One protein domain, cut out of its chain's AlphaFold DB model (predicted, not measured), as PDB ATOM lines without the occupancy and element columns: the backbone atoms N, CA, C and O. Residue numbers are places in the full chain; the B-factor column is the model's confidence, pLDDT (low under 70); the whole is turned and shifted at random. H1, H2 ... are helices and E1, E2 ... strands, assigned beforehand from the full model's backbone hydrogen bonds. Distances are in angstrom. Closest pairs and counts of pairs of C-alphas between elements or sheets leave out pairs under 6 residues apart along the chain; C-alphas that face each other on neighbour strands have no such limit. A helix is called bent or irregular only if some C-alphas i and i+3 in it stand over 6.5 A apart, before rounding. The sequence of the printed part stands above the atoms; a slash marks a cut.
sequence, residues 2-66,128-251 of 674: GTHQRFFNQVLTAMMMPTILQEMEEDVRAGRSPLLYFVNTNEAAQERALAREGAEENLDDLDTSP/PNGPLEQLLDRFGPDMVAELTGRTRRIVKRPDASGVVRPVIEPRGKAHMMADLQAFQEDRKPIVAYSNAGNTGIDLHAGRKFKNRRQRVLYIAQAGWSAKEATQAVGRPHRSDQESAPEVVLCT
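What this domain is: This is residues 2 to 66 and 128 to 251 of the 674 residues of the protein "Helicase_C_4 domain-containing protein" of Azospirillum brasilense (UniProt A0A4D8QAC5). A twisted sheet of five parallel strands makes the core, with H1b and H3 packed over one face and H4 over the other, while H1a, the first arm of a long bent helix, runs on past the sheet. Beyond the E2 edge of that sheet, and apart from E2, lies a small second sheet, the hairpin of E3 and E4, with H3 between the two sheets and H2 near E3. The printed part has 189 residues, with five named helices and seven named strands in the order H1 E1 H2 H3 E2 E3 E4 H4 E5 E6 H5 E7, and its class is mixed, helices and strands. The large sheet runs E2 E5 E1 E6 E7, all parallel, and the small one is antiparallel. The whole is compact, with a radius of gyration of the C-alphas of 16.4 A and spans of 51 by 43 by 29 A.

Where its parts are: H1, residues 2 to 29, was assigned as one helix by its hydrogen bonds but is bent, with C-alphas 15 and 18 6.9 A apart. Its arm H1a, residues 2 to 15, begins with C-alpha 2 at (41.204, 69.922, 126.836) and measures 20.2 A. Its arm H1b, residues 18 to 29, measures 16.8 A, and the arms stand at a steep tilt of 48 degrees. E1 is residues 33 to 37, 13.2 A, and H2 is residues 43 to 50. After the cut come H3, residues 131 to 139, 12.3 A, and E2, residues 144 to 147. E3, residues 152 to 158, and E4, residues 164 to 170, measure 18.5 A each. H4, residues 173 to 184, measures 16.4 A and begins with C-alpha 173 at (41.120, 40.832, 132.961). E5 is residues 190 to 193, E6 is residues 215 to 219, 12.4 A, and H5 is residues 226 to 233. E7, residues 246 to 249, ends with C-alpha 249 at (34.607, 63.855, 148.531).

How they stand to each other: In the large sheet E2 and E7 are the edge strands. N 145 and O 190 of E2 and E5 are 2.8 A apart, within hydrogen-bond range, as are N 36 and O 191 of E1 and E5 at 2.8 A, N 35 and O 216 of E1 and E6 at 2.8 A, and N 217 and O 246 of E6 and E7 at 2.8 A. The sheet and its helices form three layers, helices on both faces of a sheet: H1b and H3 on one face, H4 on the opposite face. H1b is over E1 and E6 at a height over the sheet of 9.4 A and runs along the strands; its closest C-alphas to E1 are those of Met 24 and Pro 34, 5.8 A. H3 is over E5 at a height of 9.6 A and only just not over E2, on which 2 of its 9 C-alphas fall. H1b and H3 are close but not clearly touching, with the closest C-alphas, of Leu 21 and Leu 135, 6.9 A apart. H4 is over E2 at a height of 7.4 A, at 49 degrees to it on the local plane, slantwise to the strands; the closest C-alphas, of Ala 145 and Asp 179, are 4.7 A apart. H5 only grazes the sheet, with residues 229 to 233; E6, H5 and E7 form a strand-helix-strand unit, two parallel neighbour strands with a helix between, whose crossover is right-handed. The hairpin E3 and E4 has N 155 and O 167 within hydrogen-bond range at 3.0 A, and the closest C-alphas of H3 and E3 are those of Leu 136 and Val 155, 7.4 A. Every O i to N i+4 pair is within hydrogen-bond range in H1a, H1b, H3, H4 and H5, and 3 of 4 are in H2.

The domain as a whole: The C-alphas farthest apart are those of Glu 53 and Glu 242, 51.3 A. Residues 67 to 127 are not printed, and C-alphas 66 and 128 are 8.5 A apart across the cut. The links E5 to E6, 21 residues, and H5 to E7, 12 residues, are long. Mean pLDDT of the printed part is 84.4, and 25 residues are under 70: residue 2, 53 to 58, 60 to 64, 196 to 200 and 222 to 229.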
ATOM      1  N   GLY A   2      41.293  71.214 126.128       69.44
ATOM      2  CA  GLY A   2      41.204  69.922 126.836       69.44
ATOM      3  C   GLY A   2      42.495  69.454 127.532       69.44
ATOM      4  O   GLY A   2      42.426  68.938 128.641       69.44
ATOM      5  N   THR A   3      43.670  69.662 126.926       75.56
ATOM      6  CA  THR A   3      44.961  69.247 127.516       75.56
ATOM      7  C   THR A   3      45.302  70.020 128.787       75.56
ATOM      8  O   THR A   3      45.615  69.406 129.798       75.56
ATOM      9  N   HIS A   4      45.126  71.343 128.767       76.81
ATOM     10  CA  HIS A   4      45.290  72.212 129.936       76.81
ATOM     11  C   HIS A   4      44.454  71.737 131.133       76.81
ATOM     12  O   HIS A   4      44.957  71.551 132.234       76.81
ATOM     13  N   GLN A   5      43.167  71.483 130.904       75.06
ATOM     14  CA  GLN A   5      42.251  71.055 131.955       75.06
ATOM     15  C   GLN A   5      42.621  69.677 132.530       75.06
ATOM     16  O   GLN A   5      42.553  69.471 133.739       75.06
ATOM     17  N   ARG A   6      43.048  68.737 131.673       77.25
ATOM     18  CA  ARG A   6      43.535  67.420 132.109       77.25
ATOM     19  C   ARG A   6      44.795  67.529 132.962       77.25
ATOM     20  O   ARG A   6      44.849  66.862 133.990       77.25
ATOM     21  N   PHE A   7      45.742  68.383 132.568       81.38
ATOM     22  CA  PHE A   7      46.972  68.629 133.320       81.38
ATOM     23  C   PHE A   7      46.661  69.093 134.745       81.38
ATOM     24  O   PHE A   7      47.019  68.408 135.700       81.38
ATOM     25  N   PHE A   8      45.911  70.191 134.899       81.75
ATOM     26  CA  PHE A   8      45.572  70.712 136.226       81.75
ATOM     27  C   PHE A   8      44.789  69.700 137.058       81.75
ATOM     28  O   PHE A   8      45.121  69.489 138.218       81.75
ATOM     29  N   ASN A   9      43.810  69.005 136.476       80.31
ATOM     30  CA  ASN A   9      43.069  67.987 137.218       80.31
ATOM     31  C   ASN A   9      43.962  66.845 137.712       80.31
ATOM     32  O   ASN A   9      43.770  66.378 138.833       80.31
ATOM     33  N   GLN A  10      44.920  66.380 136.907       81.38
ATOM     34  CA  GLN A  10      45.856  65.340 137.335       81.38
ATOM     35  C   GLN A  10      46.776  65.844 138.452       81.38
ATOM     36  O   GLN A  10      46.933  65.146 139.449       81.38
ATOM     37  N   VAL A  11      47.324  67.056 138.321       84.62
ATOM     38  CA  VAL A  11      48.188  67.664 139.345       84.62
ATOM     39  C   VAL A  11      47.430  67.851 140.658       84.62
ATOM     40  O   VAL A  11      47.909  67.422 141.700       84.62
ATOM     41  N   LEU A  12      46.219  68.412 140.618       85.75
ATOM     42  CA  LEU A  12      45.390  68.611 141.810       85.75
ATOM     43  C   LEU A  12      45.029  67.287 142.484       85.75
ATOM     44  O   LEU A  12      45.125  67.186 143.702       85.75
ATOM     45  N   THR A  13      44.677  66.264 141.698       86.56
ATOM     46  CA  THR A  13      44.416  64.914 142.224       86.56
ATOM     47  C   THR A  13      45.654  64.373 142.932       86.56
ATOM     48  O   THR A  13      45.573  63.951 144.081       86.56
ATOM     49  N   ALA A  14      46.813  64.444 142.277       87.06
ATOM     50  CA  ALA A  14      48.078  63.969 142.821       87.06
ATOM     51  C   ALA A  14      48.523  64.739 144.077       87.06
ATOM     52  O   ALA A  14      49.093  64.134 144.978       87.06
ATOM     53  N   MET A  15      48.236  66.041 144.174       87.81
ATOM     54  CA  MET A  15      48.557  66.861 145.348       87.81
ATOM     55  C   MET A  15      47.680  66.561 146.571       87.81
ATOM     56  O   MET A  15      48.110  66.827 147.688       87.81
ATOM     57  N   MET A  16      46.472  66.019 146.387       90.44
ATOM     58  CA  MET A  16      45.614  65.594 147.505       90.44
ATOM     59  C   MET A  16      46.011  64.233 148.075       90.44
ATOM     60  O   MET A  16      45.682  63.926 149.221       90.44
ATOM     61  N   MET A  17      46.700  63.411 147.279       92.62
ATOM     62  CA  MET A  17      47.015  62.034 147.645       92.62
ATOM     63  C   MET A  17      47.743  61.895 148.983       92.62
ATOM     64  O   MET A  17      47.339  61.013 149.725       92.62
ATOM     65  N   PRO A  18      48.726  62.729 149.371       93.56
ATOM     66  CA  PRO A  18      49.376  62.583 150.674       93.56
ATOM     67  C   PRO A  18      48.394  62.552 151.857       93.56
ATOM     68  O   PRO A  18      48.488  61.660 152.696       93.56
ATOM     69  N   THR A  19      47.409  63.457 151.883       94.88
ATOM     70  CA  THR A  19      46.360  63.478 152.918       94.88
ATOM     71  C   THR A  19      45.446  62.262 152.805       94.88
ATOM     72  O   THR A  19      45.195  61.592 153.799       94.88
ATOM     73  N   ILE A  20      45.004  61.924 151.587       95.62
ATOM     74  CA  ILE A  20      44.139  60.758 151.347       95.62
ATOM     75  C   ILE A  20      44.822  59.469 151.824       95.62
ATOM     76  O   ILE A  20      44.210  58.663 152.511       95.62
ATOM     77  N   LEU A  21      46.098  59.270 151.489       96.38
ATOM     78  CA  LEU A  21      46.862  58.079 151.857       96.38
ATOM     79  C   LEU A  21      47.041  57.961 153.372       96.38
ATOM     80  O   LEU A  21      46.976  56.851 153.894       96.38
ATOM     81  N   GLN A  22      47.246  59.085 154.066       96.88
ATOM     82  CA  GLN A  22      47.315  59.110 155.524       96.88
ATOM     83  C   GLN A  22      45.981  58.669 156.146       96.88
ATOM     84  O   GLN A  22      45.974  57.776 156.991       96.88
ATOM     85  N   GLU A  23      44.856  59.230 155.698       97.31
ATOM     86  CA  GLU A  23      43.535  58.844 156.216       97.31
ATOM     87  C   GLU A  23      43.186  57.384 155.874       97.31
ATOM     88  O   GLU A  23      42.706  56.638 156.726       97.31
ATOM     89  N   MET A  24      43.517  56.921 154.665       97.88
ATOM     90  CA  MET A  24      43.343  55.516 154.278       97.88
ATOM     91  C   MET A  24      44.152  54.563 155.170       97.88
ATOM     92  O   MET A  24      43.720  53.441 155.438       97.88
ATOM     93  N   GLU A  25      45.334  54.966 155.632       97.19
ATOM     94  CA  GLU A  25      46.128  54.159 156.559       97.19
ATOM     95  C   GLU A  25      45.469  54.069 157.942       97.19
ATOM     96  O   GLU A  25      45.433  52.992 158.548       97.19
ATOM     97  N   GLU A  26      44.912  55.177 158.426       97.69
ATOM     98  CA  GLU A  26      44.127  55.218 159.662       97.69
ATOM     99  C   GLU A  26      42.879  54.330 159.556       97.69
ATOM    100  O   GLU A  26      42.589  53.566 160.479       97.69
ATOM    101  N   ASP A  27      42.209  54.327 158.402       97.81
ATOM    102  CA  ASP A  27      41.078  53.444 158.110       97.81
ATOM    103  C   ASP A  27      41.442  51.971 158.173       97.81
ATOM    104  O   ASP A  27      40.744  51.182 158.814       97.81
ATOM    105  N   VAL A  28      42.544  51.591 157.524       96.94
ATOM    106  CA  VAL A  28      43.032  50.210 157.562       96.94
ATOM    107  C   VAL A  28      43.345  49.807 159.003       96.94
ATOM    108  O   VAL A  28      42.967  48.710 159.422       96.94
ATOM    109  N   ARG A  29      43.972  50.697 159.787       96.81
ATOM    110  CA  ARG A  29      44.274  50.468 161.210       96.81
ATOM    111  C   ARG A  29      43.009  50.337 162.063       96.81
ATOM    112  O   ARG A  29      42.987  49.530 162.986       96.81
ATOM    113  N   ALA A  30      41.950  51.068 161.724       96.88
ATOM    114  CA  ALA A  30      40.634  50.981 162.357       96.88
ATOM    115  C   ALA A  30      39.807  49.756 161.909       96.88
ATOM    116  O   ALA A  30      38.649  49.614 162.299       96.88
ATOM    117  N   GLY A  31      40.362  48.869 161.074       96.12
ATOM    118  CA  GLY A  31      39.650  47.698 160.556       96.12
ATOM    119  C   GLY A  31      38.622  48.028 159.470       96.12
ATOM    120  O   GLY A  31      37.809  47.173 159.114       96.12
ATOM    121  N   ARG A  32      38.657  49.245 158.915       97.44
ATOM    122  CA  ARG A  32      37.872  49.647 157.743       97.44
ATOM    123  C   ARG A  32      38.588  49.222 156.459       97.44
ATOM    124  O   ARG A  32      39.726  48.749 156.466       97.44
ATOM    125  N   SER A  33      37.879  49.318 155.342       97.62
ATOM    126  CA  SER A  33      38.390  48.988 154.014       97.62
ATOM    127  C   SER A  33      38.239  50.205 153.107       97.62
ATOM    128  O   SER A  33      37.117  50.505 152.685       97.62
ATOM    129  N   PRO A  34      39.333  50.934 152.839       98.00
ATOM    130  CA  PRO A  34      39.277  52.129 152.023       98.00
ATOM    131  C   PRO A  34      39.307  51.798 150.526       98.00
ATOM    132  O   PRO A  34      39.950  50.849 150.063       98.00
ATOM    133  N   LEU A  35      38.596  52.611 149.754       96.12
ATOM    134  CA  LEU A  35      38.442  52.494 148.315       96.12
ATOM    135  C   LEU A  35      38.815  53.832 147.694       96.12
ATOM    136  O   LEU A  35      38.214  54.850 148.019       96.12
ATOM    137  N   LEU A  36      39.766  53.823 146.772       95.31
ATOM    138  CA  LEU A  36      40.188  54.995 146.029       95.31
ATOM    139  C   LEU A  36      39.557  54.980 144.639       95.31
ATOM    140  O   LEU A  36      39.783  54.058 143.850       95.31
ATOM    141  N   TYR A  37      38.792  56.022 144.331       91.56
ATOM    142  CA  TYR A  37      38.182  56.216 143.024       91.56
ATOM    143  C   TYR A  37      38.789  57.398 142.268       91.56
ATOM    144  O   TYR A  37      38.870  58.520 142.778       91.56
ATOM    145  N   PHE A  38      39.140  57.152 141.006       88.31
ATOM    146  CA  PHE A  38      39.579  58.171 140.056       88.31
ATOM    147  C   PHE A  38      39.163  57.809 138.626       88.31
ATOM    148  O   PHE A  38      38.995  56.641 138.277       88.31
ATOM    149  N   VAL A  39      38.991  58.820 137.772       82.69
ATOM    150  CA  VAL A  39      38.565  58.614 136.378       82.69
ATOM    151  C   VAL A  39      39.753  58.310 135.474       82.69
ATOM    152  O   VAL A  39      39.681  57.407 134.643       82.69
ATOM    153  N   ASN A  40      40.846  59.052 135.633       80.06
ATOM    154  CA  ASN A  40      42.037  58.920 134.811       80.06
ATOM    155  C   ASN A  40      43.085  58.043 135.506       80.06
ATOM    156  O   ASN A  40      43.603  58.399 136.559       80.06
ATOM    157  N   THR A  41      43.406  56.910 134.885       79.38
ATOM    158  CA  THR A  41      44.384  55.928 135.374       79.38
ATOM    159  C   THR A  41      45.825  56.253 134.976       79.38
ATOM    160  O   THR A  41      46.719  55.482 135.309       79.38
ATOM    161  N   ASN A  42      46.057  57.342 134.230       76.06
ATOM    162  CA  ASN A  42      47.337  57.716 133.615       76.06
ATOM    163  C   ASN A  42      47.956  56.654 132.683       76.06
ATOM    164  O   ASN A  42      49.111  56.791 132.291       76.06
ATOM    165  N   GLU A  43      47.187  55.654 132.241       80.06
ATOM    166  CA  GLU A  43      47.681  54.581 131.366       80.06
ATOM    167  C   GLU A  43      48.334  55.126 130.094       80.06
ATOM    168  O   GLU A  43      49.490  54.842 129.817       80.06
ATOM    169  N   ALA A  44      47.647  56.010 129.368       76.50
ATOM    170  CA  ALA A  44      48.183  56.591 128.138       76.50
ATOM    171  C   ALA A  44      49.451  57.438 128.357       76.50
ATOM    172  O   ALA A  44      50.186  57.690 127.405       76.50
ATOM    173  N   ALA A  45      49.690  57.953 129.566       72.31
ATOM    174  CA  ALA A  45      50.935  58.649 129.891       72.31
ATOM    175  C   ALA A  45      52.064  57.646 130.148       72.31
ATOM    176  O   ALA A  45      53.138  57.806 129.580       72.31
ATOM    177  N   GLN A  46      51.791  56.572 130.895       78.06
ATOM    178  CA  GLN A  46      52.750  55.487 131.096       78.06
ATOM    179  C   GLN A  46      53.137  54.813 129.776       78.06
ATOM    180  O   GLN A  46      54.319  54.623 129.524       78.06
ATOM    181  N   GLU A  47      52.170  54.466 128.925       81.19
ATOM    182  CA  GLU A  47      52.437  53.803 127.640       81.19
ATOM    183  C   GLU A  47      53.362  54.639 126.751       81.19
ATOM    184  O   GLU A  47      54.281  54.111 126.134       81.19
ATOM    185  N   ARG A  48      53.154  55.960 126.730       75.25
ATOM    186  CA  ARG A  48      54.021  56.890 125.998       75.25
ATOM    187  C   ARG A  48      55.420  56.966 126.595       75.25
ATOM    188  O   ARG A  48      56.381  56.983 125.836       75.25
ATOM    189  N   ALA A  49      55.532  57.003 127.920       74.31
ATOM    190  CA  ALA A  49      56.829  57.015 128.581       74.31
ATOM    191  C   ALA A  49      57.610  55.722 128.288       74.31
ATOM    192  O   ALA A  49      58.784  55.789 127.946       74.31
ATOM    193  N   LEU A  50      56.940  54.564 128.338       78.94
ATOM    194  CA  LEU A  50      57.528  53.251 128.042       78.94
ATOM    195  C   LEU A  50      57.875  53.046 126.561       78.94
ATOM    196  O   LEU A  50      58.725  52.223 126.252       78.94
ATOM    197  N   ALA A  51      57.228  53.767 125.643       79.81
ATOM    198  CA  ALA A  51      57.527  53.693 124.213       79.81
ATOM    199  C   ALA A  51      58.807  54.453 123.808       79.81
ATOM    200  O   ALA A  51      59.184  54.416 122.637       79.81
ATOM    201  N   ARG A  52      59.452  55.174 124.736       74.19
ATOM    202  CA  ARG A  52      60.705  55.891 124.469       74.19
ATOM    203  C   ARG A  52      61.885  54.927 124.393       74.19
ATOM    204  O   ARG A  52      61.955  53.941 125.121       74.19
ATOM    205  N   GLU A  53      62.833  55.252 123.526       64.88
ATOM    206  CA  GLU A  53      64.069  54.489 123.376       64.88
ATOM    207  C   GLU A  53      64.851  54.465 124.705       64.88
ATOM    208  O   GLU A  53      64.998  55.498 125.360       64.88
ATOM    209  N   GLY A  54      65.279  53.278 125.144       64.94
ATOM    210  CA  GLY A  54      65.977  53.080 126.425       64.94
ATOM    211  C   GLY A  54      65.097  53.128 127.686       64.94
ATOM    212  O   GLY A  54      65.616  52.975 128.791       64.94
ATOM    213  N   ALA A  55      63.773  53.302 127.566       66.81
ATOM    214  CA  ALA A  55      62.874  53.392 128.724       66.81
ATOM    215  C   ALA A  55      62.786  52.090 129.541       66.81
ATOM    216  O   ALA A  55      62.651  52.138 130.762       66.81
ATOM    217  N   GLU A  56      62.874  50.930 128.885       67.12
ATOM    218  CA  GLU A  56      62.863  49.626 129.565       67.12
ATOM    219  C   GLU A  56      64.160  49.355 130.345       67.12
ATOM    220  O   GLU A  56      64.145  48.592 131.309       67.12
ATOM    221  N   GLU A  57      65.264  50.011 129.970       67.12
ATOM    222  CA  GLU A  57      66.574  49.873 130.617       67.12
ATOM    223  C   GLU A  57      66.734  50.821 131.821       67.12
ATOM    224  O   GLU A  57      67.438  50.480 132.769       67.12
ATOM    225  N   ASN A  58      66.025  51.962 131.832       69.44
ATOM    226  CA  ASN A  58      66.067  52.983 132.892       69.44
ATOM    227  C   ASN A  58      64.671  53.285 133.468       69.44
ATOM    228  O   ASN A  58      64.187  54.418 133.443       69.44
ATOM    229  N   LEU A  59      64.010  52.260 134.012       71.31
ATOM    230  CA  LEU A  59      62.667  52.390 134.592       71.31
ATOM    231  C   LEU A  59      62.594  53.342 135.800       71.31
ATOM    232  O   LEU A  59      61.523  53.879 136.077       71.31
ATOM    233  N   ASP A  60      63.708  53.554 136.506       64.62
ATOM    234  CA  ASP A  60      63.793  54.488 137.638       64.62
ATOM    235  C   ASP A  60      63.670  55.962 137.204       64.62
ATOM    236  O   ASP A  60      63.165  56.784 137.971       64.62
ATOM    237  N   ASP A  61      64.051  56.285 135.963       65.50
ATOM    238  CA  ASP A  61      64.012  57.642 135.394       65.50
ATOM    239  C   ASP A  61      62.733  57.915 134.579       65.50
ATOM    240  O   ASP A  61      62.585  58.957 133.931       65.50
ATOM    241  N   LEU A  62      61.783  56.974 134.592       68.25
ATOM    242  CA  LEU A  62      60.577  57.057 133.784       68.25
ATOM    243  C   LEU A  62      59.614  58.134 134.310       68.25
ATOM    244  O   LEU A  62      58.901  57.947 135.297       68.25
ATOM    245  N   ASP A  63      59.521  59.257 133.598       67.75
ATOM    246  CA  ASP A  63      58.547  60.301 133.913       67.75
ATOM    247  C   ASP A  63      57.136  59.929 133.422       67.75
ATOM    248  O   ASP A  63      56.781  60.121 132.259       67.75
ATOM    249  N   THR A  64      56.296  59.430 134.331       67.44
ATOM    250  CA  THR A  64      54.864  59.183 134.077       67.44
ATOM    251  C   THR A  64      53.970  60.370 134.453       67.44
ATOM    252  O   THR A  64      52.748  60.221 134.579       67.44
ATOM    253  N   SER A  65      54.552  61.544 134.708       71.81
ATOM    254  CA  SER A  65      53.806  62.704 135.180       71.81
ATOM    255  C   SER A  65      52.982  63.374 134.064       71.81
ATOM    256  O   SER A  65      53.248  63.228 132.866       71.81
ATOM    257  N   PRO A  66      51.976  64.184 134.436       71.31
ATOM    258  CA  PRO A  66      51.213  65.024 133.508       71.31
ATOM    259  C   PRO A  66      52.041  65.986 132.643       71.31
ATOM    260  O   PRO A  66      51.511  66.509 131.657       71.31
ATOM    261  N   PRO A 128      54.082  65.861 140.764       78.75
ATOM    262  CA  PRO A 128      53.847  64.667 141.566       78.75
ATOM    263  C   PRO A 128      53.426  63.470 140.703       78.75
ATOM    264  O   PRO A 128      52.783  63.628 139.659       78.75
ATOM    265  N   ASN A 129      53.750  62.269 141.187       78.81
ATOM    266  CA  ASN A 129      53.340  61.006 140.574       78.81
ATOM    267  C   ASN A 129      51.812  60.872 140.524       78.81
ATOM    268  O   ASN A 129      51.083  61.506 141.290       78.81
ATOM    269  N   GLY A 130      51.314  60.013 139.635       81.81
ATOM    270  CA  GLY A 130      49.887  59.724 139.548       81.81
ATOM    271  C   GLY A 130      49.317  59.116 140.841       81.81
ATOM    272  O   GLY A 130      50.055  58.573 141.665       81.81
ATOM    273  N   PRO A 131      47.991  59.209 141.051       87.75
ATOM    274  CA  PRO A 131      47.362  58.745 142.287       87.75
ATOM    275  C   PRO A 131      47.501  57.237 142.513       87.75
ATOM    276  O   PRO A 131      47.643  56.803 143.653       87.75
ATOM    277  N   LEU A 132      47.493  56.438 141.443       88.88
ATOM    278  CA  LEU A 132      47.674  54.992 141.547       88.88
ATOM    279  C   LEU A 132      49.117  54.634 141.916       88.88
ATOM    280  O   LEU A 132      49.323  53.785 142.776       88.88
ATOM    281  N   GLU A 133      50.102  55.305 141.315       85.88
ATOM    282  CA  GLU A 133      51.520  55.127 141.639       85.88
ATOM    283  C   GLU A 133      51.783  55.464 143.107       85.88
ATOM    284  O   GLU A 133      52.350  54.647 143.823       85.88
ATOM    285  N   GLN A 134      51.290  56.612 143.589       89.44
ATOM    286  CA  GLN A 134      51.445  57.001 144.994       89.44
ATOM    287  C   GLN A 134      50.790  55.995 145.958       89.44
ATOM    288  O   GLN A 134      51.344  55.697 147.015       89.44
ATOM    289  N   LEU A 135      49.628  55.440 145.591       92.56
ATOM    290  CA  LEU A 135      48.954  54.405 146.377       92.56
ATOM    291  C   LEU A 135      49.772  53.106 146.434       92.56
ATOM    292  O   LEU A 135      49.939  52.530 147.511       92.56
ATOM    293  N   LEU A 136      50.283  52.646 145.290       90.19
ATOM    294  CA  LEU A 136      51.092  51.430 145.196       90.19
ATOM    295  C   LEU A 136      52.449  51.594 145.887       90.19
ATOM    296  O   LEU A 136      52.888  50.664 146.556       90.19
ATOM    297  N   ASP A 137      53.080  52.762 145.786       87.44
ATOM    298  CA  ASP A 137      54.321  53.081 146.498       87.44
ATOM    299  C   ASP A 137      54.115  53.083 148.023       87.44
ATOM    300  O   ASP A 137      54.997  52.646 148.762       87.44
ATOM    301  N   ARG A 138      52.956  53.556 148.509       91.81
ATOM    302  CA  ARG A 138      52.664  53.634 149.949       91.81
ATOM    303  C   ARG A 138      52.296  52.287 150.568       91.81
ATOM    304  O   ARG A 138      52.778  51.979 151.654       91.81
ATOM    305  N   PHE A 139      51.416  51.523 149.922       93.19
ATOM    306  CA  PHE A 139      50.833  50.302 150.499       93.19
ATOM    307  C   PHE A 139      51.381  49.005 149.898       93.19
ATOM    308  O   PHE A 139      51.159  47.927 150.449       93.19
ATOM    309  N   GLY A 140      52.086  49.092 148.775       91.31
ATOM    310  CA  GLY A 140      52.543  47.938 148.017       91.31
ATOM    311  C   GLY A 140      51.427  47.267 147.201       91.31
ATOM    312  O   GLY A 140      50.236  47.356 147.522       91.31
ATOM    313  N   PRO A 141      51.794  46.531 146.141       91.44
ATOM    314  CA  PRO A 141      50.836  45.832 145.282       91.44
ATOM    315  C   PRO A 141      50.122  44.661 145.972       91.44
ATOM    316  O   PRO A 141      49.125  44.168 145.441       91.44
ATOM    317  N   ASP A 142      50.611  44.207 147.126       92.31
ATOM    318  CA  ASP A 142      50.057  43.060 147.851       92.31
ATOM    319  C   ASP A 142      48.876  43.455 148.749       92.31
ATOM    320  O   ASP A 142      47.989  42.639 148.969       92.31
ATOM    321  N   MET A 143      48.799  44.719 149.182       95.12
ATOM    322  CA  MET A 143      47.677  45.259 149.968       95.12
ATOM    323  C   MET A 143      46.576  45.879 149.097       95.12
ATOM    324  O   MET A 143      45.431  46.011 149.537       95.12
ATOM    325  N   VAL A 144      46.916  46.262 147.863       96.12
ATOM    326  CA  VAL A 144      46.037  47.005 146.953       96.12
ATOM    327  C   VAL A 144      45.470  46.083 145.877       96.12
ATOM    328  O   VAL A 144      46.204  45.468 145.099       96.12
ATOM    329  N   ALA A 145      44.144  45.988 145.824       95.25
ATOM    330  CA  ALA A 145      43.406  45.383 144.726       95.25
ATOM    331  C   ALA A 145      43.184  46.435 143.632       95.25
ATOM    332  O   ALA A 145      42.458  47.413 143.824       95.25
ATOM    333  N   GLU A 146      43.825  46.247 142.480       93.38
ATOM    334  CA  GLU A 146      43.787  47.208 141.384       93.38
ATOM    335  C   GLU A 146      42.731  46.805 140.350       93.38
ATOM    336  O   GLU A 146      42.944  45.955 139.480       93.38
ATOM    337  N   LEU A 147      41.575  47.456 140.436       91.94
ATOM    338  CA  LEU A 147      40.439  47.269 139.543       91.94
ATOM    339  C   LEU A 147      40.408  48.413 138.531       91.94
ATOM    340  O   LEU A 147      39.510  49.248 138.538       91.94
ATOM    341  N   THR A 148      41.432  48.509 137.690       89.50
ATOM    342  CA  THR A 148      41.513  49.538 136.647       89.50
ATOM    343  C   THR A 148      41.632  48.906 135.264       89.50
ATOM    344  O   THR A 148      41.914  47.717 135.133       89.50
ATOM    345  N   GLY A 149      41.423  49.710 134.219       84.62
ATOM    346  CA  GLY A 149      41.598  49.280 132.831       84.62
ATOM    347  C   GLY A 149      43.051  49.080 132.382       84.62
ATOM    348  O   GLY A 149      43.238  48.709 131.230       84.62
ATOM    349  N   ARG A 150      44.052  49.310 133.251       85.88
ATOM    350  CA  ARG A 150      45.470  49.273 132.867       85.88
ATOM    351  C   ARG A 150      45.910  47.897 132.388       85.88
ATOM    352  O   ARG A 150      45.721  46.890 133.069       85.88
ATOM    353  N   THR A 151      46.575  47.894 131.241       86.31
ATOM    354  CA  THR A 151      47.178  46.712 130.611       86.31
ATOM    355  C   THR A 151      48.568  46.375 131.148       86.31
ATOM    356  O   THR A 151      49.027  45.249 130.991       86.31
ATOM    357  N   ARG A 152      49.236  47.309 131.831       87.56
ATOM    358  CA  ARG A 152      50.481  47.069 132.575       87.56
ATOM    359  C   ARG A 152      50.707  48.125 133.652       87.56
ATOM    360  O   ARG A 152      50.177  49.236 133.582       87.56
ATOM    361  N   ARG A 153      51.521  47.793 134.650       86.31
ATOM    362  CA  ARG A 153      51.942  48.709 135.720       86.31
ATOM    363  C   ARG A 153      53.427  48.563 136.011       86.31
ATOM    364  O   ARG A 153      54.017  47.540 135.682       86.31
ATOM    365  N   ILE A 154      53.990  49.561 136.675       83.75
ATOM    366  CA  ILE A 154      55.359  49.530 137.181       83.75
ATOM    367  C   ILE A 154      55.264  49.390 138.695       83.75
ATOM    368  O   ILE A 154      54.580  50.180 139.346       83.75
ATOM    369  N   VAL A 155      55.897  48.362 139.250       85.44
ATOM    370  CA  VAL A 155      55.924  48.122 140.697       85.44
ATOM    371  C   VAL A 155      57.338  47.856 141.168       85.44
ATOM    372  O   VAL A 155      58.153  47.288 140.451       85.44
ATOM    373  N   LYS A 156      57.616  48.237 142.407       82.25
ATOM    374  CA  LYS A 156      58.898  47.989 143.057       82.25
ATOM    375  C   LYS A 156      58.924  46.573 143.636       82.25
ATOM    376  O   LYS A 156      58.084  46.229 144.471       82.25
ATOM    377  N   ARG A 157      59.870  45.749 143.188       82.69
ATOM    378  CA  ARG A 157      60.087  44.366 143.644       82.69
ATOM    379  C   ARG A 157      61.552  44.185 144.056       82.69
ATOM    380  O   ARG A 157      62.419  44.740 143.389       82.69
ATOM    381  N   PRO A 158      61.852  43.426 145.122       81.44
ATOM    382  CA  PRO A 158      63.223  43.016 145.395       81.44
ATOM    383  C   PRO A 158      63.712  42.082 144.281       81.44
ATOM    384  O   PRO A 158      63.020  41.129 143.916       81.44
ATOM    385  N   ASP A 159      64.891  42.366 143.735       80.69
ATOM    386  CA  ASP A 159      65.596  41.468 142.828       80.69
ATOM    387  C   ASP A 159      66.214  40.277 143.591       80.69
ATOM    388  O   ASP A 159      66.088  40.153 144.812       80.69
ATOM    389  N   ALA A 160      66.902  39.379 142.877       80.00
ATOM    390  CA  ALA A 160      67.542  38.202 143.474       80.00
ATOM    391  C   ALA A 160      68.612  38.543 144.536       80.00
ATOM    392  O   ALA A 160      68.971  37.681 145.334       80.00
ATOM    393  N   SER A 161      69.108  39.784 144.560       78.50
ATOM    394  CA  SER A 161      70.053  40.297 145.557       78.50
ATOM    395  C   SER A 161      69.377  41.046 146.713       78.50
ATOM    396  O   SER A 161      70.054  41.520 147.623       78.50
ATOM    397  N   GLY A 162      68.042  41.139 146.705       78.88
ATOM    398  CA  GLY A 162      67.251  41.868 147.694       78.88
ATOM    399  C   GLY A 162      67.162  43.375 147.437       78.88
ATOM    400  O   GLY A 162      66.541  44.084 148.229       78.88
ATOM    401  N   VAL A 163      67.740  43.879 146.341       81.75
ATOM    402  CA  VAL A 163      67.665  45.296 145.970       81.75
ATOM    403  C   VAL A 163      66.320  45.561 145.310       81.75
ATOM    404  O   VAL A 163      65.941  44.903 144.345       81.75
ATOM    405  N   VAL A 164      65.572  46.523 145.841       80.62
ATOM    406  CA  VAL A 164      64.254  46.885 145.317       80.62
ATOM    407  C   VAL A 164      64.416  47.664 144.013       80.62
ATOM    408  O   VAL A 164      64.965  48.762 144.024       80.62
ATOM    409  N   ARG A 165      63.912  47.108 142.909       79.94
ATOM    410  CA  ARG A 165      63.925  47.724 141.577       79.94
ATOM    411  C   ARG A 165      62.516  47.795 140.981       79.94
ATOM    412  O   ARG A 165      61.676  46.946 141.302       79.94
ATOM    413  N   PRO A 166      62.220  48.787 140.130       81.50
ATOM    414  CA  PRO A 166      60.984  48.822 139.360       81.50
ATOM    415  C   PRO A 166      60.956  47.693 138.323       81.50
ATOM    416  O   PRO A 166      61.932  47.432 137.627       81.50
ATOM    417  N   VAL A 167      59.811  47.028 138.211       85.88
ATOM    418  CA  VAL A 167      59.554  45.950 137.251       85.88
ATOM    419  C   VAL A 167      58.220  46.214 136.562       85.88
ATOM    420  O   VAL A 167      57.245  46.615 137.207       85.88
ATOM    421  N   ILE A 168      58.169  45.982 135.248       86.88
ATOM    422  CA  ILE A 168      56.927  46.037 134.474       86.88
ATOM    423  C   ILE A 168      56.137  44.747 134.714       86.88
ATOM    424  O   ILE A 168      56.596  43.652 134.398       86.88
ATOM    425  N   GLU A 169      54.915  44.879 135.222       88.25
ATOM    426  CA  GLU A 169      53.969  43.773 135.358       88.25
ATOM    427  C   GLU A 169      52.852  43.904 134.312       88.25
ATOM    428  O   GLU A 169      52.091  44.882 134.355       88.25
ATOM    429  N   PRO A 170      52.700  42.935 133.385       88.94
ATOM    430  CA  PRO A 170      51.558  42.903 132.488       88.94
ATOM    431  C   PRO A 170      50.281  42.620 133.280       88.94
ATOM    432  O   PRO A 170      50.246  41.809 134.206       88.94
ATOM    433  N   ARG A 171      49.197  43.283 132.893       87.62
ATOM    434  CA  ARG A 171      47.878  43.146 133.496       87.62
ATOM    435  C   ARG A 171      46.838  42.846 132.431       87.62
ATOM    436  O   ARG A 171      46.918  43.226 131.272       87.62
ATOM    437  N   GLY A 172      45.824  42.116 132.859       85.31
ATOM    438  CA  GLY A 172      44.698  41.756 132.018       85.31
ATOM    439  C   GLY A 172      43.491  41.459 132.884       85.31
ATOM    440  O   GLY A 172      43.566  41.495 134.115       85.31
ATOM    441  N   LYS A 173      42.375  41.104 132.251       85.19
ATOM    442  CA  LYS A 173      41.120  40.832 132.961       85.19
ATOM    443  C   LYS A 173      41.264  39.742 134.032       85.19
ATOM    444  O   LYS A 173      40.635  39.847 135.078       85.19
ATOM    445  N   ALA A 174      42.112  38.736 133.803       88.38
ATOM    446  CA  ALA A 174      42.399  37.685 134.782       88.38
ATOM    447  C   ALA A 174      43.036  38.239 136.071       88.38
ATOM    448  O   ALA A 174      42.566  37.933 137.161       88.38
ATOM    449  N   HIS A 175      44.034  39.122 135.948       90.56
ATOM    450  CA  HIS A 175      44.679  39.787 137.086       90.56
ATOM    451  C   HIS A 175      43.690  40.654 137.877       90.56
ATOM    452  O   HIS A 175      43.676  40.626 139.103       90.56
ATOM    453  N   MET A 176      42.806  41.368 137.176       89.56
ATOM    454  CA  MET A 176      41.748  42.163 137.803       89.56
ATOM    455  C   MET A 176      40.749  41.291 138.579       89.56
ATOM    456  O   MET A 176      40.354  41.643 139.688       89.56
ATOM    457  N   MET A 177      40.348  40.142 138.024       90.25
ATOM    458  CA  MET A 177      39.465  39.195 138.718       90.25
ATOM    459  C   MET A 177      40.148  38.571 139.938       90.25
ATOM    460  O   MET A 177      39.507  38.424 140.974       90.25
ATOM    461  N   ALA A 178      41.446  38.268 139.846       93.00
ATOM    462  CA  ALA A 178      42.229  37.786 140.979       93.00
ATOM    463  C   ALA A 178      42.318  38.835 142.103       93.00
ATOM    464  O   ALA A 178      42.142  38.492 143.271       93.00
ATOM    465  N   ASP A 179      42.513  40.114 141.764       94.44
ATOM    466  CA  ASP A 179      42.491  41.218 142.731       94.44
ATOM    467  C   ASP A 179      41.105  41.400 143.369       94.44
ATOM    468  O   ASP A 179      41.007  41.569 144.586       94.44
ATOM    469  N   LEU A 180      40.028  41.300 142.582       93.81
ATOM    470  CA  LEU A 180      38.658  41.355 143.097       93.81
ATOM    471  C   LEU A 180      38.371  40.198 144.061       93.81
ATOM    472  O   LEU A 180      37.802  40.413 145.131       93.81
ATOM    473  N   GLN A 181      38.782  38.982 143.706       94.81
ATOM    474  CA  GLN A 181      38.632  37.814 144.565       94.81
ATOM    475  C   GLN A 181      39.451  37.973 145.852       94.81
ATOM    476  O   GLN A 181      38.932  37.754 146.943       94.81
ATOM    477  N   ALA A 182      40.710  38.411 145.752       96.62
ATOM    478  CA  ALA A 182      41.561  38.648 146.914       96.62
ATOM    479  C   ALA A 182      40.987  39.727 147.847       96.62
ATOM    480  O   ALA A 182      41.067  39.588 149.067       96.62
ATOM    481  N   PHE A 183      40.355  40.760 147.289       96.62
ATOM    482  CA  PHE A 183      39.611  41.753 148.057       96.62
ATOM    483  C   PHE A 183      38.397  41.145 148.777       96.62
ATOM    484  O   PHE A 183      38.233  41.336 149.983       96.62
ATOM    485  N   GLN A 184      37.562  40.375 148.070       94.69
ATOM    486  CA  GLN A 184      36.367  39.729 148.633       94.69
ATOM    487  C   GLN A 184      36.702  38.676 149.704       94.69
ATOM    488  O   GLN A 184      35.915  38.463 150.630       94.69
ATOM    489  N   GLU A 185      37.878  38.052 149.607       95.94
ATOM    490  CA  GLU A 185      38.408  37.055 150.547       95.94
ATOM    491  C   GLU A 185      39.199  37.670 151.722       95.94
ATOM    492  O   GLU A 185      39.770  36.935 152.529       95.94
ATOM    493  N   ASP A 186      39.190  39.003 151.848       94.88
ATOM    494  CA  ASP A 186      39.868  39.790 152.895       94.88
ATOM    495  C   ASP A 186      41.403  39.662 152.894       94.88
ATOM    496  O   ASP A 186      42.054  39.935 153.898       94.88
ATOM    497  N   ARG A 187      42.006  39.256 151.765       96.38
ATOM    498  CA  ARG A 187      43.470  39.249 151.589       96.38
ATOM    499  C   ARG A 187      44.026  40.623 151.237       96.38
ATOM    500  O   ARG A 187      45.140  40.941 151.634       96.38
ATOM    501  N   LYS A 188      43.264  41.419 150.485       97.00
ATOM    502  CA  LYS A 188      43.623  42.792 150.108       97.00
ATOM    503  C   LYS A 188      42.623  43.766 150.724       97.00
ATOM    504  O   LYS A 188      41.459  43.721 150.330       97.00
ATOM    505  N   PRO A 189      43.015  44.618 151.687       95.81
ATOM    506  CA  PRO A 189      42.068  45.503 152.364       95.81
ATOM    507  C   PRO A 189      41.747  46.792 151.592       95.81
ATOM    508  O   PRO A 189      40.752  47.440 151.916       95.81
ATOM    509  N   ILE A 190      42.555  47.163 150.590       98.00
ATOM    510  CA  ILE A 190      42.441  48.426 149.845       98.00
ATOM    511  C   ILE A 190      42.032  48.149 148.397       98.00
ATOM    512  O   ILE A 190      42.544  47.217 147.780       98.00
ATOM    513  N   VAL A 191      41.160  48.985 147.827       96.25
ATOM    514  CA  VAL A 191      40.791  48.926 146.399       96.25
ATOM    515  C   VAL A 191      41.126  50.236 145.705       96.25
ATOM    516  O   VAL A 191      40.765  51.297 146.197       96.25
ATOM    517  N   ALA A 192      41.729  50.166 144.522       94.62
ATOM    518  CA  ALA A 192      41.784  51.277 143.575       94.62
ATOM    519  C   ALA A 192      40.928  50.939 142.357       94.62
ATOM    520  O   ALA A 192      41.125  49.882 141.755       94.62
ATOM    521  N   TYR A 193      39.985  51.804 141.981       92.25
ATOM    522  CA  TYR A 193      39.108  51.521 140.848       92.25
ATOM    523  C   TYR A 193      38.732  52.749 140.021       92.25
ATOM    524  O   TYR A 193      38.643  53.870 140.519       92.25
ATOM    525  N   SER A 194      38.475  52.511 138.733       88.19
ATOM    526  CA  SER A 194      37.972  53.513 137.789       88.19
ATOM    527  C   SER A 194      36.719  53.013 137.062       88.19
ATOM    528  O   SER A 194      36.268  51.879 137.252       88.19
ATOM    529  N   ASN A 195      36.111  53.860 136.226       74.50
ATOM    530  CA  ASN A 195      34.958  53.448 135.415       74.50
ATOM    531  C   ASN A 195      35.340  52.550 134.231       74.50
ATOM    532  O   ASN A 195      34.495  51.796 133.745       74.50
ATOM    533  N   ALA A 196      36.588  52.619 133.768       61.47
ATOM    534  CA  ALA A 196      37.081  51.781 132.684       61.47
ATOM    535  C   ALA A 196      37.321  50.350 133.199       61.47
ATOM    536  O   ALA A 196      38.063  50.152 134.154       61.47
ATOM    537  N   GLY A 197      36.679  49.357 132.574       50.97
ATOM    538  CA  GLY A 197      36.918  47.930 132.845       50.97
ATOM    539  C   GLY A 197      35.999  47.256 133.876       50.97
ATOM    540  O   GLY A 197      36.048  46.037 134.008       50.97
ATOM    541  N   ASN A 198      35.103  47.997 134.543       57.69
ATOM    542  CA  ASN A 198      34.428  47.540 135.773       57.69
ATOM    543  C   ASN A 198      32.895  47.420 135.702       57.69
ATOM    544  O   ASN A 198      32.188  47.587 136.706       57.69
ATOM    545  N   THR A 199      32.326  47.148 134.530       59.34
ATOM    546  CA  THR A 199      30.875  46.943 134.420       59.34
ATOM    547  C   THR A 199      30.464  45.677 135.177       59.34
ATOM    548  O   THR A 199      30.715  44.571 134.715       59.34
ATOM    549  N   GLY A 200      29.814  45.842 136.335       66.00
ATOM    550  CA  GLY A 200      29.204  44.737 137.085       66.00
ATOM    551  C   GLY A 200      30.006  44.197 138.273       66.00
ATOM    552  O   GLY A 200      29.637  43.149 138.788       66.00
ATOM    553  N   ILE A 201      31.058  44.886 138.732       81.25
ATOM    554  CA  ILE A 201      31.753  44.503 139.973       81.25
ATOM    555  C   ILE A 201      30.979  44.958 141.219       81.25
ATOM    556  O   ILE A 201      30.422  46.062 141.250       81.25
ATOM    557  N   ASP A 202      30.977  44.107 142.240       87.38
ATOM    558  CA  ASP A 202      30.372  44.350 143.549       87.38
ATOM    559  C   ASP A 202      31.481  44.561 144.586       87.38
ATOM    560  O   ASP A 202      32.302  43.668 144.810       87.38
ATOM    561  N   LEU A 203      31.494  45.741 145.213       91.94
ATOM    562  CA  LEU A 203      32.477  46.126 146.237       91.94
ATOM    563  C   LEU A 203      31.835  46.349 147.613       91.94
ATOM    564  O   LEU A 203      32.519  46.730 148.564       91.94
ATOM    565  N   HIS A 204      30.525  46.139 147.741       90.25
ATOM    566  CA  HIS A 204      29.806  46.349 148.993       90.25
ATOM    567  C   HIS A 204      30.224  45.339 150.064       90.25
ATOM    568  O   HIS A 204      30.697  44.238 149.771       90.25
ATOM    569  N   ALA A 205      30.041  45.710 151.329       90.19
ATOM    570  CA  ALA A 205      30.241  44.821 152.472       90.19
ATOM    571  C   ALA A 205      29.051  43.850 152.601       90.19
ATOM    572  O   ALA A 205      28.233  43.973 153.504       90.19
ATOM    573  N   GLY A 206      28.882  42.952 151.630       87.62
ATOM    574  CA  GLY A 206      27.764  42.005 151.579       87.62
ATOM    575  C   GLY A 206      28.017  40.722 152.376       87.62
ATOM    576  O   GLY A 206      29.145  40.237 152.450       87.62
ATOM    577  N   ARG A 207      26.946  40.099 152.888       86.25
ATOM    578  CA  ARG A 207      27.023  38.846 153.677       86.25
ATOM    579  C   ARG A 207      27.645  37.667 152.918       86.25
ATOM    580  O   ARG A 207      28.199  36.766 153.546       86.25
ATOM    581  N   LYS A 208      27.551  37.682 151.581       88.94
ATOM    582  CA  LYS A 208      28.136  36.675 150.677       88.94
ATOM    583  C   LYS A 208      29.668  36.704 150.629       88.94
ATOM    584  O   LYS A 208      30.266  35.729 150.191       88.94
ATOM    585  N   PHE A 209      30.294  37.800 151.055       91.44
ATOM    586  CA  PHE A 209      31.743  37.968 151.021       91.44
ATOM    587  C   PHE A 209      32.360  37.761 152.407       91.44
ATOM    588  O   PHE A 209      31.703  37.957 153.437       91.44
ATOM    589  N   LYS A 210      33.639  37.369 152.430       94.62
ATOM    590  CA  LYS A 210      34.414  37.233 153.669       94.62
ATOM    591  C   LYS A 210      34.852  38.603 154.187       94.62
ATOM    592  O   LYS A 210      34.741  38.868 155.378       94.62
ATOM    593  N   ASN A 211      35.283  39.491 153.291       94.38
ATOM    594  CA  ASN A 211      35.580  40.878 153.630       94.38
ATOM    595  C   ASN A 211      34.283  41.668 153.865       94.38
ATOM    596  O   ASN A 211      33.632  42.126 152.920       94.38
ATOM    597  N   ARG A 212      33.945  41.863 155.141       93.38
ATOM    598  CA  ARG A 212      32.748  42.583 155.616       93.38
ATOM    599  C   ARG A 212      33.064  43.932 156.267       93.38
ATOM    600  O   ARG A 212      32.189  44.548 156.864       93.38
ATOM    601  N   ARG A 213      34.312  44.394 156.156       95.06
ATOM    602  CA  ARG A 213      34.771  45.662 156.740       95.06
ATOM    603  C   ARG A 213      33.947  46.840 156.222       95.06
ATOM    604  O   ARG A 213      33.581  46.867 155.043       95.06
ATOM    605  N   GLN A 214      33.718  47.852 157.052       95.56
ATOM    606  CA  GLN A 214      33.061  49.068 156.578       95.56
ATOM    607  C   GLN A 214      33.870  49.703 155.442       95.56
ATOM    608  O   GLN A 214      35.094  49.802 155.516       95.56
ATOM    609  N   ARG A 215      33.175  50.091 154.371       96.38
ATOM    610  CA  ARG A 215      33.779  50.711 153.189       96.38
ATOM    611  C   ARG A 215      33.948  52.212 153.419       96.38
ATOM    612  O   ARG A 215      32.981  52.853 153.821       96.38
ATOM    613  N   VAL A 216      35.118  52.762 153.103       96.94
ATOM    614  CA  VAL A 216      35.350  54.218 153.056       96.94
ATOM    615  C   VAL A 216      35.781  54.592 151.643       96.94
ATOM    616  O   VAL A 216      36.869  54.247 151.197       96.94
ATOM    617  N   LEU A 217      34.885  55.217 150.887       94.38
ATOM    618  CA  LEU A 217      35.100  55.575 149.491       94.38
ATOM    619  C   LEU A 217      35.669  56.990 149.379       94.38
ATOM    620  O   LEU A 217      34.930  57.966 149.486       94.38
ATOM    621  N   TYR A 218      36.952  57.081 149.054       94.12
ATOM    622  CA  TYR A 218      37.647  58.305 148.684       94.12
ATOM    623  C   TYR A 218      37.462  58.592 147.195       94.12
ATOM    624  O   TYR A 218      38.031  57.926 146.325       94.12
ATOM    625  N   ILE A 219      36.669  59.613 146.883       89.50
ATOM    626  CA  ILE A 219      36.505  60.118 145.519       89.50
ATOM    627  C   ILE A 219      37.588  61.173 145.285       89.50
ATOM    628  O   ILE A 219      37.361  62.365 145.489       89.50
ATOM    629  N   ALA A 220      38.773  60.717 144.868       88.62
ATOM    630  CA  ALA A 220      39.930  61.572 144.591       88.62
ATOM    631  C   ALA A 220      39.766  62.369 143.293       88.62
ATOM    632  O   ALA A 220      40.213  63.507 143.187       88.62
ATOM    633  N   GLN A 221      39.095  61.778 142.303       83.25
ATOM    634  CA  GLN A 221      38.736  62.469 141.073       83.25
ATOM    635  C   GLN A 221      37.288  62.168 140.718       83.25
ATOM    636  O   GLN A 221      36.949  61.111 140.187       83.25
ATOM    637  N   ALA A 222      36.433  63.138 140.999       67.38
ATOM    638  CA  ALA A 222      35.035  63.095 140.640       67.38
ATOM    639  C   ALA A 222      34.917  63.516 139.158       67.38
ATOM    640  O   ALA A 222      35.317  64.616 138.782       67.38
ATOM    641  N   GLY A 223      34.499  62.601 138.279       60.84
ATOM    642  CA  GLY A 223      34.469  62.830 136.828       60.84
ATOM    643  C   GLY A 223      33.631  64.033 136.381       60.84
ATOM    644  O   GLY A 223      32.825  64.571 137.131       60.84
ATOM    645  N   TRP A 224      33.765  64.426 135.109       55.03
ATOM    646  CA  TRP A 224      33.025  65.558 134.519       55.03
ATOM    647  C   TRP A 224      31.512  65.355 134.484       55.03
ATOM    648  O   TRP A 224      30.754  66.310 134.304       55.03
ATOM    649  N   SER A 225      31.071  64.103 134.599       55.09
ATOM    650  CA  SER A 225      29.667  63.749 134.636       55.09
ATOM    651  C   SER A 225      29.314  63.160 135.994       55.09
ATOM    652  O   SER A 225      29.901  62.194 136.472       55.09
ATOM    653  N   ALA A 226      28.257  63.678 136.608       59.72
ATOM    654  CA  ALA A 226      27.756  63.085 137.843       59.72
ATOM    655  C   ALA A 226      27.256  61.641 137.664       59.72
ATOM    656  O   ALA A 226      27.119  60.918 138.646       59.72
ATOM    657  N   LYS A 227      27.005  61.198 136.423       65.00
ATOM    658  CA  LYS A 227      26.718  59.794 136.106       65.00
ATOM    659  C   LYS A 227      27.893  58.898 136.504       65.00
ATOM    660  O   LYS A 227      27.671  57.847 137.094       65.00
ATOM    661  N   GLU A 228      29.121  59.325 136.220       69.25
ATOM    662  CA  GLU A 228      30.343  58.603 136.581       69.25
ATOM    663  C   GLU A 228      30.511  58.514 138.101       69.25
ATOM    664  O   GLU A 228      30.722  57.421 138.619       69.25
ATOM    665  N   ALA A 229      30.314  59.624 138.820       68.94
ATOM    666  CA  ALA A 229      30.369  59.643 140.284       68.94
ATOM    667  C   ALA A 229      29.263  58.781 140.928       68.94
ATOM    668  O   ALA A 229      29.509  58.048 141.882       68.94
ATOM    669  N   THR A 230      28.054  58.797 140.364       72.44
ATOM    670  CA  THR A 230      26.940  57.942 140.814       72.44
ATOM    671  C   THR A 230      27.276  56.463 140.655       72.44
ATOM    672  O   THR A 230      27.036  55.660 141.554       72.44
ATOM    673  N   GLN A 231      27.844  56.093 139.505       75.81
ATOM    674  CA  GLN A 231      28.279  54.723 139.257       75.81
ATOM    675  C   GLN A 231      29.395  54.310 140.214       75.81
ATOM    676  O   GLN A 231      29.375  53.172 140.677       75.81
ATOM    677  N   ALA A 232      30.313  55.225 140.545       79.81
ATOM    678  CA  ALA A 232      31.376  54.984 141.511       79.81
ATOM    679  C   ALA A 232      30.819  54.637 142.898       79.81
ATOM    680  O   ALA A 232      31.206  53.610 143.454       79.81
ATOM    681  N   VAL A 233      29.866  55.427 143.408       82.38
ATOM    682  CA  VAL A 233      29.207  55.197 144.710       82.38
ATOM    683  C   VAL A 233      28.335  53.937 144.699       82.38
ATOM    684  O   VAL A 233      28.253  53.225 145.698       82.38
ATOM    685  N   GLY A 234      27.728  53.600 143.561       82.50
ATOM    686  CA  GLY A 234      26.908  52.395 143.420       82.50
ATOM    687  C   GLY A 234      27.680  51.068 143.495       82.50
ATOM    688  O   GLY A 234      27.049  50.021 143.626       82.50
ATOM    689  N   ARG A 235      29.022  51.071 143.408       86.25
ATOM    690  CA  ARG A 235      29.839  49.845 143.544       86.25
ATOM    691  C   ARG A 235      29.912  49.342 144.994       86.25
ATOM    692  O   ARG A 235      29.655  48.154 145.195       86.25
ATOM    693  N   PRO A 236      30.235  50.189 145.994       88.31
ATOM    694  CA  PRO A 236      30.201  49.797 147.399       88.31
ATOM    695  C   PRO A 236      28.827  49.954 148.067       88.31
ATOM    696  O   PRO A 236      28.660  49.440 149.170       88.31
ATOM    697  N   HIS A 237      27.856  50.639 147.444       86.25
ATOM    698  CA  HIS A 237      26.535  50.872 148.035       86.25
ATOM    699  C   HIS A 237      25.427  49.999 147.415       86.25
ATOM    700  O   HIS A 237      24.947  50.281 146.316       86.25
ATOM    701  N   ARG A 238      24.992  48.950 148.129       82.06
ATOM    702  CA  ARG A 238      23.943  47.999 147.694       82.06
ATOM    703  C   ARG A 238      22.953  47.682 148.824       82.06
ATOM    704  O   ARG A 238      23.244  47.917 149.993       82.06
ATOM    705  N   SER A 239      21.782  47.136 148.487       75.56
ATOM    706  CA  SER A 239      20.714  46.839 149.460       75.56
ATOM    707  C   SER A 239      21.060  45.720 150.454       75.56
ATOM    708  O   SER A 239      20.532  45.718 151.560       75.56
ATOM    709  N   ASP A 240      21.938  44.787 150.085       78.88
ATOM    710  CA  ASP A 240      22.338  43.600 150.861       78.88
ATOM    711  C   ASP A 240      23.629  43.798 151.688       78.88
ATOM    712  O   ASP A 240      24.260  42.827 152.112       78.88
ATOM    713  N   GLN A 241      24.042  45.050 151.910       82.19
ATOM    714  CA  GLN A 241      25.244  45.401 152.673       82.19
ATOM    715  C   GLN A 241      25.019  45.323 154.199       82.19
ATOM    716  O   GLN A 241      23.976  45.732 154.708       82.19
ATOM    717  N   GLU A 242      26.018  44.837 154.934       86.12
ATOM    718  CA  GLU A 242      26.054  44.769 156.402       86.12
ATOM    719  C   GLU A 242      26.285  46.148 157.032       86.12
ATOM    720  O   GLU A 242      25.628  46.516 158.001       86.12
ATOM    721  N   SER A 243      27.154  46.946 156.415       88.00
ATOM    722  CA  SER A 243      27.444  48.327 156.803       88.00
ATOM    723  C   SER A 243      27.329  49.251 155.596       88.00
ATOM    724  O   SER A 243      27.733  48.880 154.490       88.00
ATOM    725  N   ALA A 244      26.825  50.469 155.802       86.81
ATOM    726  CA  ALA A 244      26.837  51.486 154.757       86.81
ATOM    727  C   ALA A 244      28.245  52.046 154.510       86.81
ATOM    728  O   ALA A 244      29.003  52.201 155.470       86.81
ATOM    729  N   PRO A 245      28.597  52.339 153.241       90.19
ATOM    730  CA  PRO A 245      29.851  53.005 152.944       90.19
ATOM    731  C   PRO A 245      29.832  54.441 153.470       90.19
ATOM    732  O   PRO A 245      28.821  55.135 153.360       90.19
ATOM    733  N   GLU A 246      30.970  54.890 153.981       92.06
ATOM    734  CA  GLU A 246      31.280  56.307 154.139       92.06
ATOM    735  C   GLU A 246      31.818  56.833 152.801       92.06
ATOM    736  O   GLU A 246      32.598  56.147 152.143       92.06
ATOM    737  N   VAL A 247      31.368  58.005 152.350       88.19
ATOM    738  CA  VAL A 247      31.808  58.601 151.077       88.19
ATOM    739  C   VAL A 247      32.503  59.922 151.368       88.19
ATOM    740  O   VAL A 247      31.870  60.866 151.834       88.19
ATOM    741  N   VAL A 248      33.789  59.989 151.038       88.88
ATOM    742  CA  VAL A 248      34.656  61.150 151.234       88.88
ATOM    743  C   VAL A 248      34.903  61.817 149.881       88.88
ATOM    744  O   VAL A 248      35.552  61.263 148.989       88.88
ATOM    745  N   LEU A 249      34.359  63.022 149.708       85.31
ATOM    746  CA  LEU A 249      34.607  63.855 148.531       85.31
ATOM    747  C   LEU A 249      35.889  64.661 148.749       85.31
ATOM    748  O   LEU A 249      35.912  65.592 149.552       85.31
ATOM    749  N   CYS A 250      36.954  64.304 148.033       85.88
ATOM    750  CA  CYS A 250      38.266  64.909 148.231       85.88
ATOM    751  C   CYS A 250      38.374  66.226 147.450       85.88
ATOM    752  O   CYS A 250      38.052  66.285 146.262       85.88
ATOM    753  N   THR A 251      38.845  67.288 148.103       84.12
ATOM    754  CA  THR A 251      39.098  68.586 147.463       84.12
ATOM    755  C   THR A 251      40.351  69.248 148.025       84.12
ATOM    756  O   THR A 251      40.839  68.889 149.093       84.12
TER     757      THR A 251